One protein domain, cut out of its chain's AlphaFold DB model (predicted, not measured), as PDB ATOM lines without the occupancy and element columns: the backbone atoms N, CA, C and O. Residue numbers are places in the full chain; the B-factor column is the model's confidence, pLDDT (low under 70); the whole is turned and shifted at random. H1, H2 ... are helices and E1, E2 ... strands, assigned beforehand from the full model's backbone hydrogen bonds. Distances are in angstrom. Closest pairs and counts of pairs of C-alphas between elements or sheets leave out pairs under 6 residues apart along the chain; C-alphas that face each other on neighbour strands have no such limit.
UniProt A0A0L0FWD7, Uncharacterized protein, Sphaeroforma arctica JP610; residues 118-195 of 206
ATOM      1  N   LYS A 118      68.863  95.961  77.246       85.69
ATOM      2  CA  LYS A 118      69.295  97.095  78.085       85.69
ATOM      3  C   LYS A 118      68.341  97.357  79.256       85.69
ATOM      4  O   LYS A 118      68.799  97.609  80.364       85.69
ATOM      5  N   ILE A 119      67.031  97.246  79.023       85.62
ATOM      6  CA  ILE A 119      66.007  97.459  80.058       85.62
ATOM      7  C   ILE A 119      66.051  96.322  81.084       85.62
ATOM      8  O   ILE A 119      66.019  96.584  82.282       85.62
ATOM      9  N   ARG A 120      66.224  95.071  80.631       84.75
ATOM     10  CA  ARG A 120      66.401  93.913  81.527       84.75
ATOM     11  C   ARG A 120      67.617  94.079  82.445       84.75
ATOM     12  O   ARG A 120      67.502  93.902  83.655       84.75
ATOM     13  N   ALA A 121      68.756  94.491  81.885       82.19
ATOM     14  CA  ALA A 121      69.974  94.746  82.656       82.19
ATOM     15  C   ALA A 121      69.798  95.885  83.673       82.19
ATOM     16  O   ALA A 121      70.230  95.762  84.818       82.19
ATOM     17  N   ALA A 122      69.142  96.980  83.275       84.19
ATOM     18  CA  ALA A 122      68.847  98.096  84.170       84.19
ATOM     19  C   ALA A 122      67.928  97.676  85.331       84.19
ATOM     20  O   ALA A 122      68.193  98.033  86.477       84.19
ATOM     21  N   GLY A 123      66.904  96.863  85.051       85.62
ATOM     22  CA  GLY A 123      66.004  96.321  86.069       85.62
ATOM     23  C   GLY A 123      66.729  95.454  87.101       85.62
ATOM     24  O   GLY A 123      66.528  95.636  88.299       85.62
ATOM     25  N   LEU A 124      67.627  94.567  86.657       85.94
ATOM     26  CA  LEU A 124      68.404  93.718  87.568       85.94
ATOM     27  C   LEU A 124      69.345  94.538  88.462       85.94
ATOM     28  O   LEU A 124      69.412  94.295  89.665       85.94
ATOM     29  N   ARG A 125      70.033  95.536  87.893       87.06
ATOM     30  CA  ARG A 125      70.892  96.454  88.659       87.06
ATOM     31  C   ARG A 125      70.093  97.171  89.744       87.06
ATOM     32  O   ARG A 125      70.476  97.114  90.905       87.06
ATOM     33  N   ALA A 126      68.953  97.759  89.381       87.19
ATOM     34  CA  ALA A 126      68.081  98.447  90.330       87.19
ATOM     35  C   ALA A 126      67.584  97.511  91.444       87.19
ATOM     36  O   ALA A 126      67.624  97.874  92.619       87.19
ATOM     37  N   ALA A 127      67.175  96.285  91.100       88.19
ATOM     38  CA  ALA A 127      66.720  95.297  92.074       88.19
ATOM     39  C   ALA A 127      67.817  94.928  93.090       88.19
ATOM     40  O   ALA A 127      67.556  94.894  94.294       88.19
ATOM     41  N   LEU A 128      69.049  94.694  92.624       89.19
ATOM     42  CA  LEU A 128      70.187  94.385  93.494       89.19
ATOM     43  C   LEU A 128      70.586  95.580  94.365       89.19
ATOM     44  O   LEU A 128      70.828  95.399  95.556       89.19
ATOM     45  N   THR A 129      70.585  96.797  93.815       90.38
ATOM     46  CA  THR A 129      70.841  98.022  94.585       90.38
ATOM     47  C   THR A 129      69.831  98.185  95.718       90.38
ATOM     48  O   THR A 129      70.226  98.452  96.849       90.38
ATOM     49  N   ILE A 130      68.540  97.954  95.462       92.19
ATOM     50  CA  ILE A 130      67.504  98.023  96.503       92.19
ATOM     51  C   ILE A 130      67.762  96.978  97.596       92.19
ATOM     52  O   ILE A 130      67.697  97.302  98.779       92.19
ATOM     53  N   LYS A 131      68.104  95.738  97.226       87.75
ATOM     54  CA  LYS A 131      68.413  94.680  98.204       87.75
ATOM     55  C   LYS A 131      69.659  94.976  99.033       87.75
ATOM     56  O   LYS A 131      69.683  94.636 100.215       87.75
ATOM     57  N   TYR A 132      70.656  95.618  98.432       91.75
ATOM     58  CA  TYR A 132      71.844  96.092  99.134       91.75
ATOM     59  C   TYR A 132      71.501  97.200 100.137       91.75
ATOM     60  O   TYR A 132      71.858  97.087 101.304       91.75
ATOM     61  N   LEU A 133      70.729  98.211  99.722       94.25
ATOM     62  CA  LEU A 133      70.286  99.303 100.599       94.25
ATOM     63  C   LEU A 133      69.424  98.810 101.771       94.25
ATOM     64  O   LEU A 133      69.500  99.360 102.864       94.25
ATOM     65  N   GLN A 134      68.632  97.757 101.562       90.56
ATOM     66  CA  GLN A 134      67.846  97.109 102.617       90.56
ATOM     67  C   GLN A 134      68.687  96.225 103.559       90.56
ATOM     68  O   GLN A 134      68.154  95.700 104.532       90.56
ATOM     69  N   GLY A 135      69.973  95.994 103.265       88.44
ATOM     70  CA  GLY A 135      70.823  95.079 104.033       88.44
ATOM     71  C   GLY A 135      70.450  93.598 103.879       88.44
ATOM     72  O   GLY A 135      70.857  92.768 104.685       88.44
ATOM     73  N   HIS A 136      69.673  93.241 102.852       87.38
ATOM     74  CA  HIS A 136      69.233  91.862 102.593       87.38
ATOM     75  C   HIS A 136      70.138  91.104 101.613       87.38
ATOM     76  O   HIS A 136      69.904  89.928 101.335       87.38
ATOM     77  N   LEU A 137      71.158  91.764 101.062       88.94
ATOM     78  CA  LEU A 137      72.153  91.148 100.193       88.94
ATOM     79  C   LEU A 137      73.371  90.735 101.023       88.94
ATOM     80  O   LEU A 137      74.071  91.588 101.558       88.94
ATOM     81  N   THR A 138      73.648  89.433 101.100       86.88
ATOM     82  CA  THR A 138      74.846  88.915 101.777       86.88
ATOM     83  C   THR A 138      75.807  88.307 100.767       86.88
ATOM     84  O   THR A 138      75.429  87.413 100.012       86.88
ATOM     85  N   ILE A 139      77.059  88.761 100.780       88.75
ATOM     86  CA  ILE A 139      78.133  88.211  99.950       88.75
ATOM     87  C   ILE A 139      78.875  87.149 100.767       88.75
ATOM     88  O   ILE A 139      79.214  87.364 101.931       88.75
ATOM     89  N   VAL A 140      79.093  85.977 100.172       83.81
ATOM     90  CA  VAL A 140      79.830  84.867 100.788       83.81
ATOM     91  C   VAL A 140      80.992  84.512  99.880       83.81
ATOM     92  O   VAL A 140      80.770  84.156  98.729       83.81
ATOM     93  N   ASN A 141      82.211  84.599 100.408       78.62
ATOM     94  CA  ASN A 141      83.422  84.368  99.621       78.62
ATOM     95  C   ASN A 141      83.548  82.901  99.193       78.62
ATOM     96  O   ASN A 141      83.711  82.613  98.015       78.62
ATOM     97  N   GLU A 142      83.438  81.966 100.139       74.75
ATOM     98  CA  GLU A 142      83.609  80.538  99.861       74.75
ATOM     99  C   GLU A 142      82.732  79.675 100.772       74.75
ATOM    100  O   GLU A 142      82.560  79.959 101.961       74.75
ATOM    101  N   VAL A 143      82.218  78.569 100.229       71.44
ATOM    102  CA  VAL A 143      81.451  77.562 100.975       71.44
ATOM    103  C   VAL A 143      82.300  76.294 101.106       71.44
ATOM    104  O   VAL A 143      82.132  75.335 100.366       71.44
ATOM    105  N   LYS A 144      83.217  76.277 102.079       63.31
ATOM    106  CA  LYS A 144      84.230  75.209 102.265       63.31
ATOM    107  C   LYS A 144      83.694  73.837 102.715       63.31
ATOM    108  O   LYS A 144      84.471  72.918 102.927       63.31
ATOM    109  N   ASN A 145      82.384  73.683 102.896       63.97
ATOM    110  CA  ASN A 145      81.761  72.430 103.335       63.97
ATOM    111  C   ASN A 145      80.387  72.278 102.669       63.97
ATOM    112  O   ASN A 145      79.345  72.289 103.336       63.97
ATOM    113  N   ALA A 146      80.390  72.295 101.337       65.31
ATOM    114  CA  ALA A 146      79.231  71.914 100.552       65.31
ATOM    115  C   ALA A 146      79.116  70.392 100.648       65.31
ATOM    116  O   ALA A 146      80.016  69.671 100.250       65.31
ATOM    117  N   THR A 147      78.037  69.919 101.256       78.38
ATOM    118  CA  THR A 147      77.660  68.507 101.243       78.38
ATOM    119  C   THR A 147      76.272  68.423 100.632       78.38
ATOM    120  O   THR A 147      75.523  69.400 100.662       78.38
ATOM    121  N   HIS A 148      75.886  67.254 100.121       83.12
ATOM    122  CA  HIS A 148      74.532  67.028  99.596       83.12
ATOM    123  C   HIS A 148      73.440  67.050 100.685       83.12
ATOM    124  O   HIS A 148      72.255  66.927 100.379       83.12
ATOM    125  N   ARG A 149      73.815  67.157 101.967       88.31
ATOM    126  CA  ARG A 149      72.887  67.107 103.098       88.31
ATOM    127  C   ARG A 149      72.279  68.483 103.363       88.31
ATOM    128  O   ARG A 149      72.970  69.494 103.399       88.31
ATOM    129  N   THR A 150      70.979  68.496 103.639       90.38
ATOM    130  CA  THR A 150      70.180  69.714 103.864       90.38
ATOM    131  C   THR A 150      70.409  70.335 105.239       90.38
ATOM    132  O   THR A 150      70.457  71.555 105.362       90.38
ATOM    133  N   ASN A 151      70.596  69.503 106.267       90.56
ATOM    134  CA  ASN A 151      70.774  69.923 107.660       90.56
ATOM    135  C   ASN A 151      71.878  70.994 107.852       90.56
ATOM    136  O   ASN A 151      71.562  72.074 108.353       90.56
ATOM    137  N   PRO A 152      73.131  70.800 107.381       88.62
ATOM    138  CA  PRO A 152      74.180  71.805 107.571       88.62
ATOM    139  C   PRO A 152      73.887  73.134 106.865       88.62
ATOM    140  O   PRO A 152      74.364  74.179 107.306       88.62
ATOM    141  N   ILE A 153      73.126  73.118 105.769       86.06
ATOM    142  CA  ILE A 153      72.751  74.334 105.038       86.06
ATOM    143  C   ILE A 153      71.618  75.059 105.753       86.06
ATOM    144  O   ILE A 153      71.719  76.265 105.960       86.06
ATOM    145  N   ALA A 154      70.587  74.331 106.179       88.56
ATOM    146  CA  ALA A 154      69.481  74.887 106.951       88.56
ATOM    147  C   ALA A 154      69.990  75.579 108.223       88.56
ATOM    148  O   ALA A 154      69.663  76.737 108.454       88.56
ATOM    149  N   HIS A 155      70.897  74.938 108.965       89.25
ATOM    150  CA  HIS A 155      71.488  75.532 110.163       89.25
ATOM    151  C   HIS A 155      72.271  76.824 109.860       89.25
ATOM    152  O   HIS A 155      72.142  77.817 110.571       89.25
ATOM    153  N   LYS A 156      73.055  76.857 108.771       88.06
ATOM    154  CA  LYS A 156      73.772  78.075 108.338       88.06
ATOM    155  C   LYS A 156      72.822  79.199 107.915       88.06
ATOM    156  O   LYS A 156      73.159  80.368 108.094       88.06
ATOM    157  N   LEU A 157      71.677  78.863 107.322       86.50
ATOM    158  CA  LEU A 157      70.644  79.832 106.950       86.50
ATOM    159  C   LEU A 157      69.936  80.384 108.194       86.50
ATOM    160  O   LEU A 157      69.784  81.598 108.314       86.50
ATOM    161  N   GLU A 158      69.600  79.523 109.153       87.94
ATOM    162  CA  GLU A 158      68.977  79.908 110.425       87.94
ATOM    163  C   GLU A 158      69.893  80.808 111.262       87.94
ATOM    164  O   GLU A 158      69.442  81.828 111.776       87.94
ATOM    165  N   GLN A 159      71.197  80.512 111.309       87.94
ATOM    166  CA  GLN A 159      72.201  81.373 111.950       87.94
ATOM    167  C   GLN A 159      72.272  82.782 111.350       87.94
ATOM    168  O   GLN A 159      72.673  83.724 112.027       87.94
ATOM    169  N   ARG A 160      71.895  82.937 110.078       83.50
ATOM    170  CA  ARG A 160      71.845  84.229 109.377       83.50
ATOM    171  C   ARG A 160      70.480  84.914 109.493       83.50
ATOM    172  O   ARG A 160      70.263  85.935 108.850       83.50
ATOM    173  N   GLY A 161      69.564  84.367 110.296       84.25
ATOM    174  CA  GLY A 161      68.220  84.912 110.497       84.25
ATOM    175  C   GLY A 161      67.248  84.596 109.358       84.25
ATOM    176  O   GLY A 161      66.206  85.240 109.225       84.25
ATOM    177  N   HIS A 162      67.572  83.621 108.506       83.94
ATOM    178  CA  HIS A 162      66.650  83.147 107.486       83.94
ATOM    179  C   HIS A 162      65.825  81.982 108.034       83.94
ATOM    180  O   HIS A 162      66.352  80.918 108.352       83.94
ATOM    181  N   HIS A 163      64.515  82.191 108.127       79.88
ATOM    182  CA  HIS A 163      63.554  81.208 108.623       79.88
ATOM    183  C   HIS A 163      62.480  80.923 107.571       79.88
ATOM    184  O   HIS A 163      62.410  81.590 106.542       79.88
ATOM    185  N   LYS A 164      61.572  79.988 107.874       72.69
ATOM    186  CA  LYS A 164      60.472  79.556 106.991       72.69
ATOM    187  C   LYS A 164      59.538  80.680 106.497       72.69
ATOM    188  O   LYS A 164      58.772  80.435 105.574       72.69
ATOM    189  N   GLY A 165      59.592  81.880 107.083       75.81
ATOM    190  CA  GLY A 165      58.846  83.060 106.625       75.81
ATOM    191  C   GLY A 165      59.543  83.894 105.540       75.81
ATOM    192  O   GLY A 165      58.883  84.701 104.895       75.81
ATOM    193  N   ASN A 166      60.847  83.691 105.312       82.06
ATOM    194  CA  ASN A 166      61.645  84.477 104.372       82.06
ATOM    195  C   ASN A 166      62.160  83.595 103.233       82.06
ATOM    196  O   ASN A 166      62.840  82.597 103.466       82.06
ATOM    197  N   THR A 167      61.894  83.999 101.993       87.56
ATOM    198  CA  THR A 167      62.462  83.336 100.817       87.56
ATOM    199  C   THR A 167      63.911  83.767 100.612       87.56
ATOM    200  O   THR A 167      64.215  84.962 100.581       87.56
ATOM    201  N   VAL A 168      64.804  82.797 100.430       89.44
ATOM    202  CA  VAL A 168      66.232  83.010 100.179       89.44
ATOM    203  C   VAL A 168      66.579  82.538  98.773       89.44
ATOM    204  O   VAL A 168      66.209  81.438  98.369       89.44
ATOM    205  N   LEU A 169      67.328  83.357  98.037       89.56
ATOM    206  CA  LEU A 169      67.913  82.983  96.755       89.56
ATOM    207  C   LEU A 169      69.425  82.823  96.922       89.56
ATOM    208  O   LEU A 169      70.125  83.782  97.239       89.56
ATOM    209  N   VAL A 170      69.920  81.613  96.689       87.12
ATOM    210  CA  VAL A 170      71.347  81.296  96.659       87.12
ATOM    211  C   VAL A 170      71.812  81.362  95.209       87.12
ATOM    212  O   VAL A 170      71.379  80.562  94.377       87.12
ATOM    213  N   VAL A 171      72.683  82.327  94.911       86.94
ATOM    214  CA  VAL A 171      73.291  82.496  93.586       86.94
ATOM    215  C   VAL A 171      74.736  82.021  93.639       86.94
ATOM    216  O   VAL A 171      75.524  82.531  94.434       86.94
ATOM    217  N   CYS A 172      75.087  81.047  92.799       80.69
ATOM    218  CA  CYS A 172      76.438  80.485  92.750       80.69
ATOM    219  C   CYS A 172      77.082  80.590  91.362       80.69
ATOM    220  O   CYS A 172      76.401  80.596  90.332       80.69
ATOM    221  N   GLY A 173      78.418  80.661  91.373       74.75
ATOM    222  CA  GLY A 173      79.288  80.573  90.201       74.75
ATOM    223  C   GLY A 173      79.295  79.182  89.551       74.75
ATOM    224  O   GLY A 173      78.777  78.219  90.111       74.75
ATOM    225  N   ASP A 174      79.931  79.072  88.383       66.12
ATOM    226  CA  ASP A 174      79.991  77.848  87.559       66.12
ATOM    227  C   ASP A 174      80.654  76.670  88.274       66.12
ATOM    228  O   ASP A 174      80.329  75.511  88.031       66.12
ATOM    229  N   THR A 175      81.616  76.973  89.142       63.56
ATOM    230  CA  THR A 175      82.509  75.994  89.761       63.56
ATOM    231  C   THR A 175      81.950  75.395  91.050       63.56
ATOM    232  O   THR A 175      82.583  74.520  91.637       63.56
ATOM    233  N   MET A 176      80.759  75.810  91.496       62.22
ATOM    234  CA  MET A 176      80.182  75.380  92.769       62.22
ATOM    235  C   MET A 176      79.036  74.371  92.605       62.22
ATOM    236  O   MET A 176      77.879  74.721  92.396       62.22
ATOM    237  N   GLY A 177      79.416  73.101  92.780       66.06
ATOM    238  CA  GLY A 177      78.756  72.089  93.610       66.06
ATOM    239  C   GLY A 177      77.314  71.698  93.292       66.06
ATOM    240  O   GLY A 177      76.387  72.158  93.955       66.06
ATOM    241  N   ARG A 178      77.137  70.685  92.433       78.69
ATOM    242  CA  ARG A 178      75.904  69.867  92.334       78.69
ATOM    243  C   ARG A 178      75.338  69.485  93.710       78.69
ATOM    244  O   ARG A 178      74.129  69.418  93.897       78.69
ATOM    245  N   GLU A 179      76.210  69.262  94.682       84.19
ATOM    246  CA  GLU A 179      75.858  68.935  96.063       84.19
ATOM    247  C   GLU A 179      75.119  70.072  96.780       84.19
ATOM    248  O   GLU A 179      74.105  69.827  97.426       84.19
ATOM    249  N   LEU A 180      75.570  71.320  96.609       83.50
ATOM    250  CA  LEU A 180      74.916  72.506  97.163       83.50
ATOM    251  C   LEU A 180      73.532  72.710  96.540       83.50
ATOM    252  O   LEU A 180      72.574  73.025  97.247       83.50
ATOM    253  N   GLN A 181      73.414  72.476  95.231       86.38
ATOM    254  CA  GLN A 181      72.128  72.495  94.542       86.38
ATOM    255  C   GLN A 181      71.175  71.448  95.136       86.38
ATOM    256  O   GLN A 181      70.070  71.800  95.540       86.38
ATOM    257  N   LEU A 182      71.607  70.186  95.253       87.62
ATOM    258  CA  LEU A 182      70.796  69.103  95.828       87.62
ATOM    259  C   LEU A 182      70.359  69.409  97.266       87.62
ATOM    260  O   LEU A 182      69.195  69.219  97.614       87.62
ATOM    261  N   ALA A 183      71.271  69.936  98.080       87.38
ATOM    262  CA  ALA A 183      70.986  70.291  99.461       87.38
ATOM    263  C   ALA A 183      70.028  71.490  99.587       87.38
ATOM    264  O   ALA A 183      69.248  71.548 100.535       87.38
ATOM    265  N   THR A 184      70.052  72.432  98.641       86.81
ATOM    266  CA  THR A 184      69.170  73.612  98.654       86.81
ATOM    267  C   THR A 184      67.771  73.284  98.134       86.81
ATOM    268  O   THR A 184      66.793  73.764  98.693       86.81
ATOM    269  N   LEU A 185      67.652  72.428  97.110       87.00
ATOM    270  CA  LEU A 185      66.374  72.108  96.453       87.00
ATOM    271  C   LEU A 185      65.322  71.485  97.383       87.00
ATOM    272  O   LEU A 185      64.130  71.616  97.124       87.00
ATOM    273  N   ASN A 186      65.743  70.813  98.455       89.81
ATOM    274  CA  ASN A 186      64.829  70.207  99.426       89.81
ATOM    275  C   ASN A 186      64.397  71.179 100.549       89.81
ATOM    276  O   ASN A 186      63.581  70.824 101.397       89.81
ATOM    277  N   ILE A 187      64.938  72.402 100.593       89.00
ATOM    278  CA  ILE A 187      64.544  73.431 101.565       89.00
ATOM    279  C   ILE A 187      63.421  74.275 100.936       89.00
ATOM    280  O   ILE A 187      63.652  74.921  99.918       89.00
ATOM    281  N   PRO A 188      62.212  74.341 101.528       88.44
ATOM    282  CA  PRO A 188      61.039  74.915 100.857       88.44
ATOM    283  C   PRO A 188      61.129  76.427 100.613       88.44
ATOM    284  O   PRO A 188      60.490  76.943  99.703       88.44
ATOM    285  N   TYR A 189      61.907  77.143 101.427       88.44
ATOM    286  CA  TYR A 189      62.075  78.594 101.336       88.44
ATOM    287  C   TYR A 189      63.397  79.008 100.676       88.44
ATOM    288  O   TYR A 189      63.674  80.204 100.585       88.44
ATOM    289  N   ALA A 190      64.223  78.058 100.230       87.00
ATOM    290  CA  ALA A 190      65.488  78.353  99.571       87.00
ATOM    291  C   ALA A 190      65.430  77.950  98.095       87.00
ATOM    292  O   ALA A 190      65.042  76.841  97.740       87.00
ATOM    293  N   HIS A 191      65.863  78.854  97.227       88.31
ATOM    294  CA  HIS A 191      66.005  78.595  95.804       88.31
ATOM    295  C   HIS A 191      67.469  78.681  95.405       88.31
ATOM    296  O   HIS A 191      68.195  79.568  95.849       88.31
ATOM    297  N   PHE A 192      67.894  77.756  94.551       85.25
ATOM    298  CA  PHE A 192      69.236  77.740  93.990       85.25
ATOM    299  C   PHE A 192      69.189  78.200  92.535       85.25
ATOM    300  O   PHE A 192      68.397  77.680  91.748       85.25
ATOM    301  N   MET A 193      70.060  79.138  92.169       83.94
ATOM    302  CA  MET A 193      70.220  79.587  90.791       83.94
ATOM    303  C   MET A 193      71.705  79.730  90.449       83.94
ATOM    304  O   MET A 193      72.490  80.288  91.214       83.94
ATOM    305  N   SER A 194      72.098  79.250  89.271       81.06
ATOM    306  CA  SER A 194      73.420  79.555  88.715       81.06
ATOM    307  C   SER A 194      73.423  80.978  88.156       81.06
ATOM    308  O   SER A 194      72.433  81.400  87.557       81.06
ATOM    309  N   TYR A 195      74.535  81.705  88.285       74.88
ATOM    310  CA  TYR A 195      74.660  83.058  87.727       74.88
ATOM    311  C   TYR A 195      74.428  83.117  86.202       74.88
ATOM    312  O   TYR A 195      74.008  84.148  85.691       74.88
TER     313      TYR A 195
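Overview. This is residues 118 to 195 of the 206 residues of an uncharacterized protein of Sphaeroforma arctica JP610 (UniProt A0A0L0FWD7). Picture a small body in which two parallel strands, E1 and E2, lie side by side with helix H3 packed on them, mainly on E2, and helix H2 meeting H3 at a steep angle. Helix H1 is an arm: residues 118 to 127 and 130 to 133 of it stick out from this body, and a long link leads back from it to H2. You have 78 printed residues with three named helices and two named strands, in the order H1, H2, E1, H3, E2 along the chain, and the class is mixed, helices and strands, with 44 residues in named elements. The whole is only just compact, close to loose, with a radius of gyration of the C-alphas of 13.5 A and spans of 38 by 28 by 22 A.

Along the chain. Find C-alpha 118 at (69.295, 97.095, 78.085); from there H1 runs 22.6 A to residue 133. H2 takes residues 150 to 159, 14.3 A. E1 is residues 168 to 172, 12.9 A, H3 residues 178 to 185, 10.6 A, and E2 residues 190 to 194, 13.5 A, ending at C-alpha 194 (73.420, 79.555, 88.715).

Arrangement. Look first at E1 and E2, parallel at 24 degrees: N 170 and O 191 are 2.8 A apart, within hydrogen-bond range. E1, H3 and E2 form a strand-helix-strand unit, two parallel neighbour strands with a helix between, its crossover right-handed. The closest C-alphas of H3 and E2 are Gln 181 and Phe 192, 6.0 A. H2 and H3 touch, closest at the C-alphas of Thr 150 and Ala 183, 4.5 A, at a steep tilt of 66 degrees, the same way. H1 is apart from H2, H3, E1 and E2. In H1, H2 and H3 every O i to N i+4 pair is within hydrogen-bond range.

Size, cuts and confidence. The C-alphas of Lys 118 and Asn 151, 40.2 A apart, are the two farthest apart. The printed part has no cut; the link from H1 to H2, 16 residues, is long. The model's pLDDT is under 70 at residues 144 to 146 and 174 to 177.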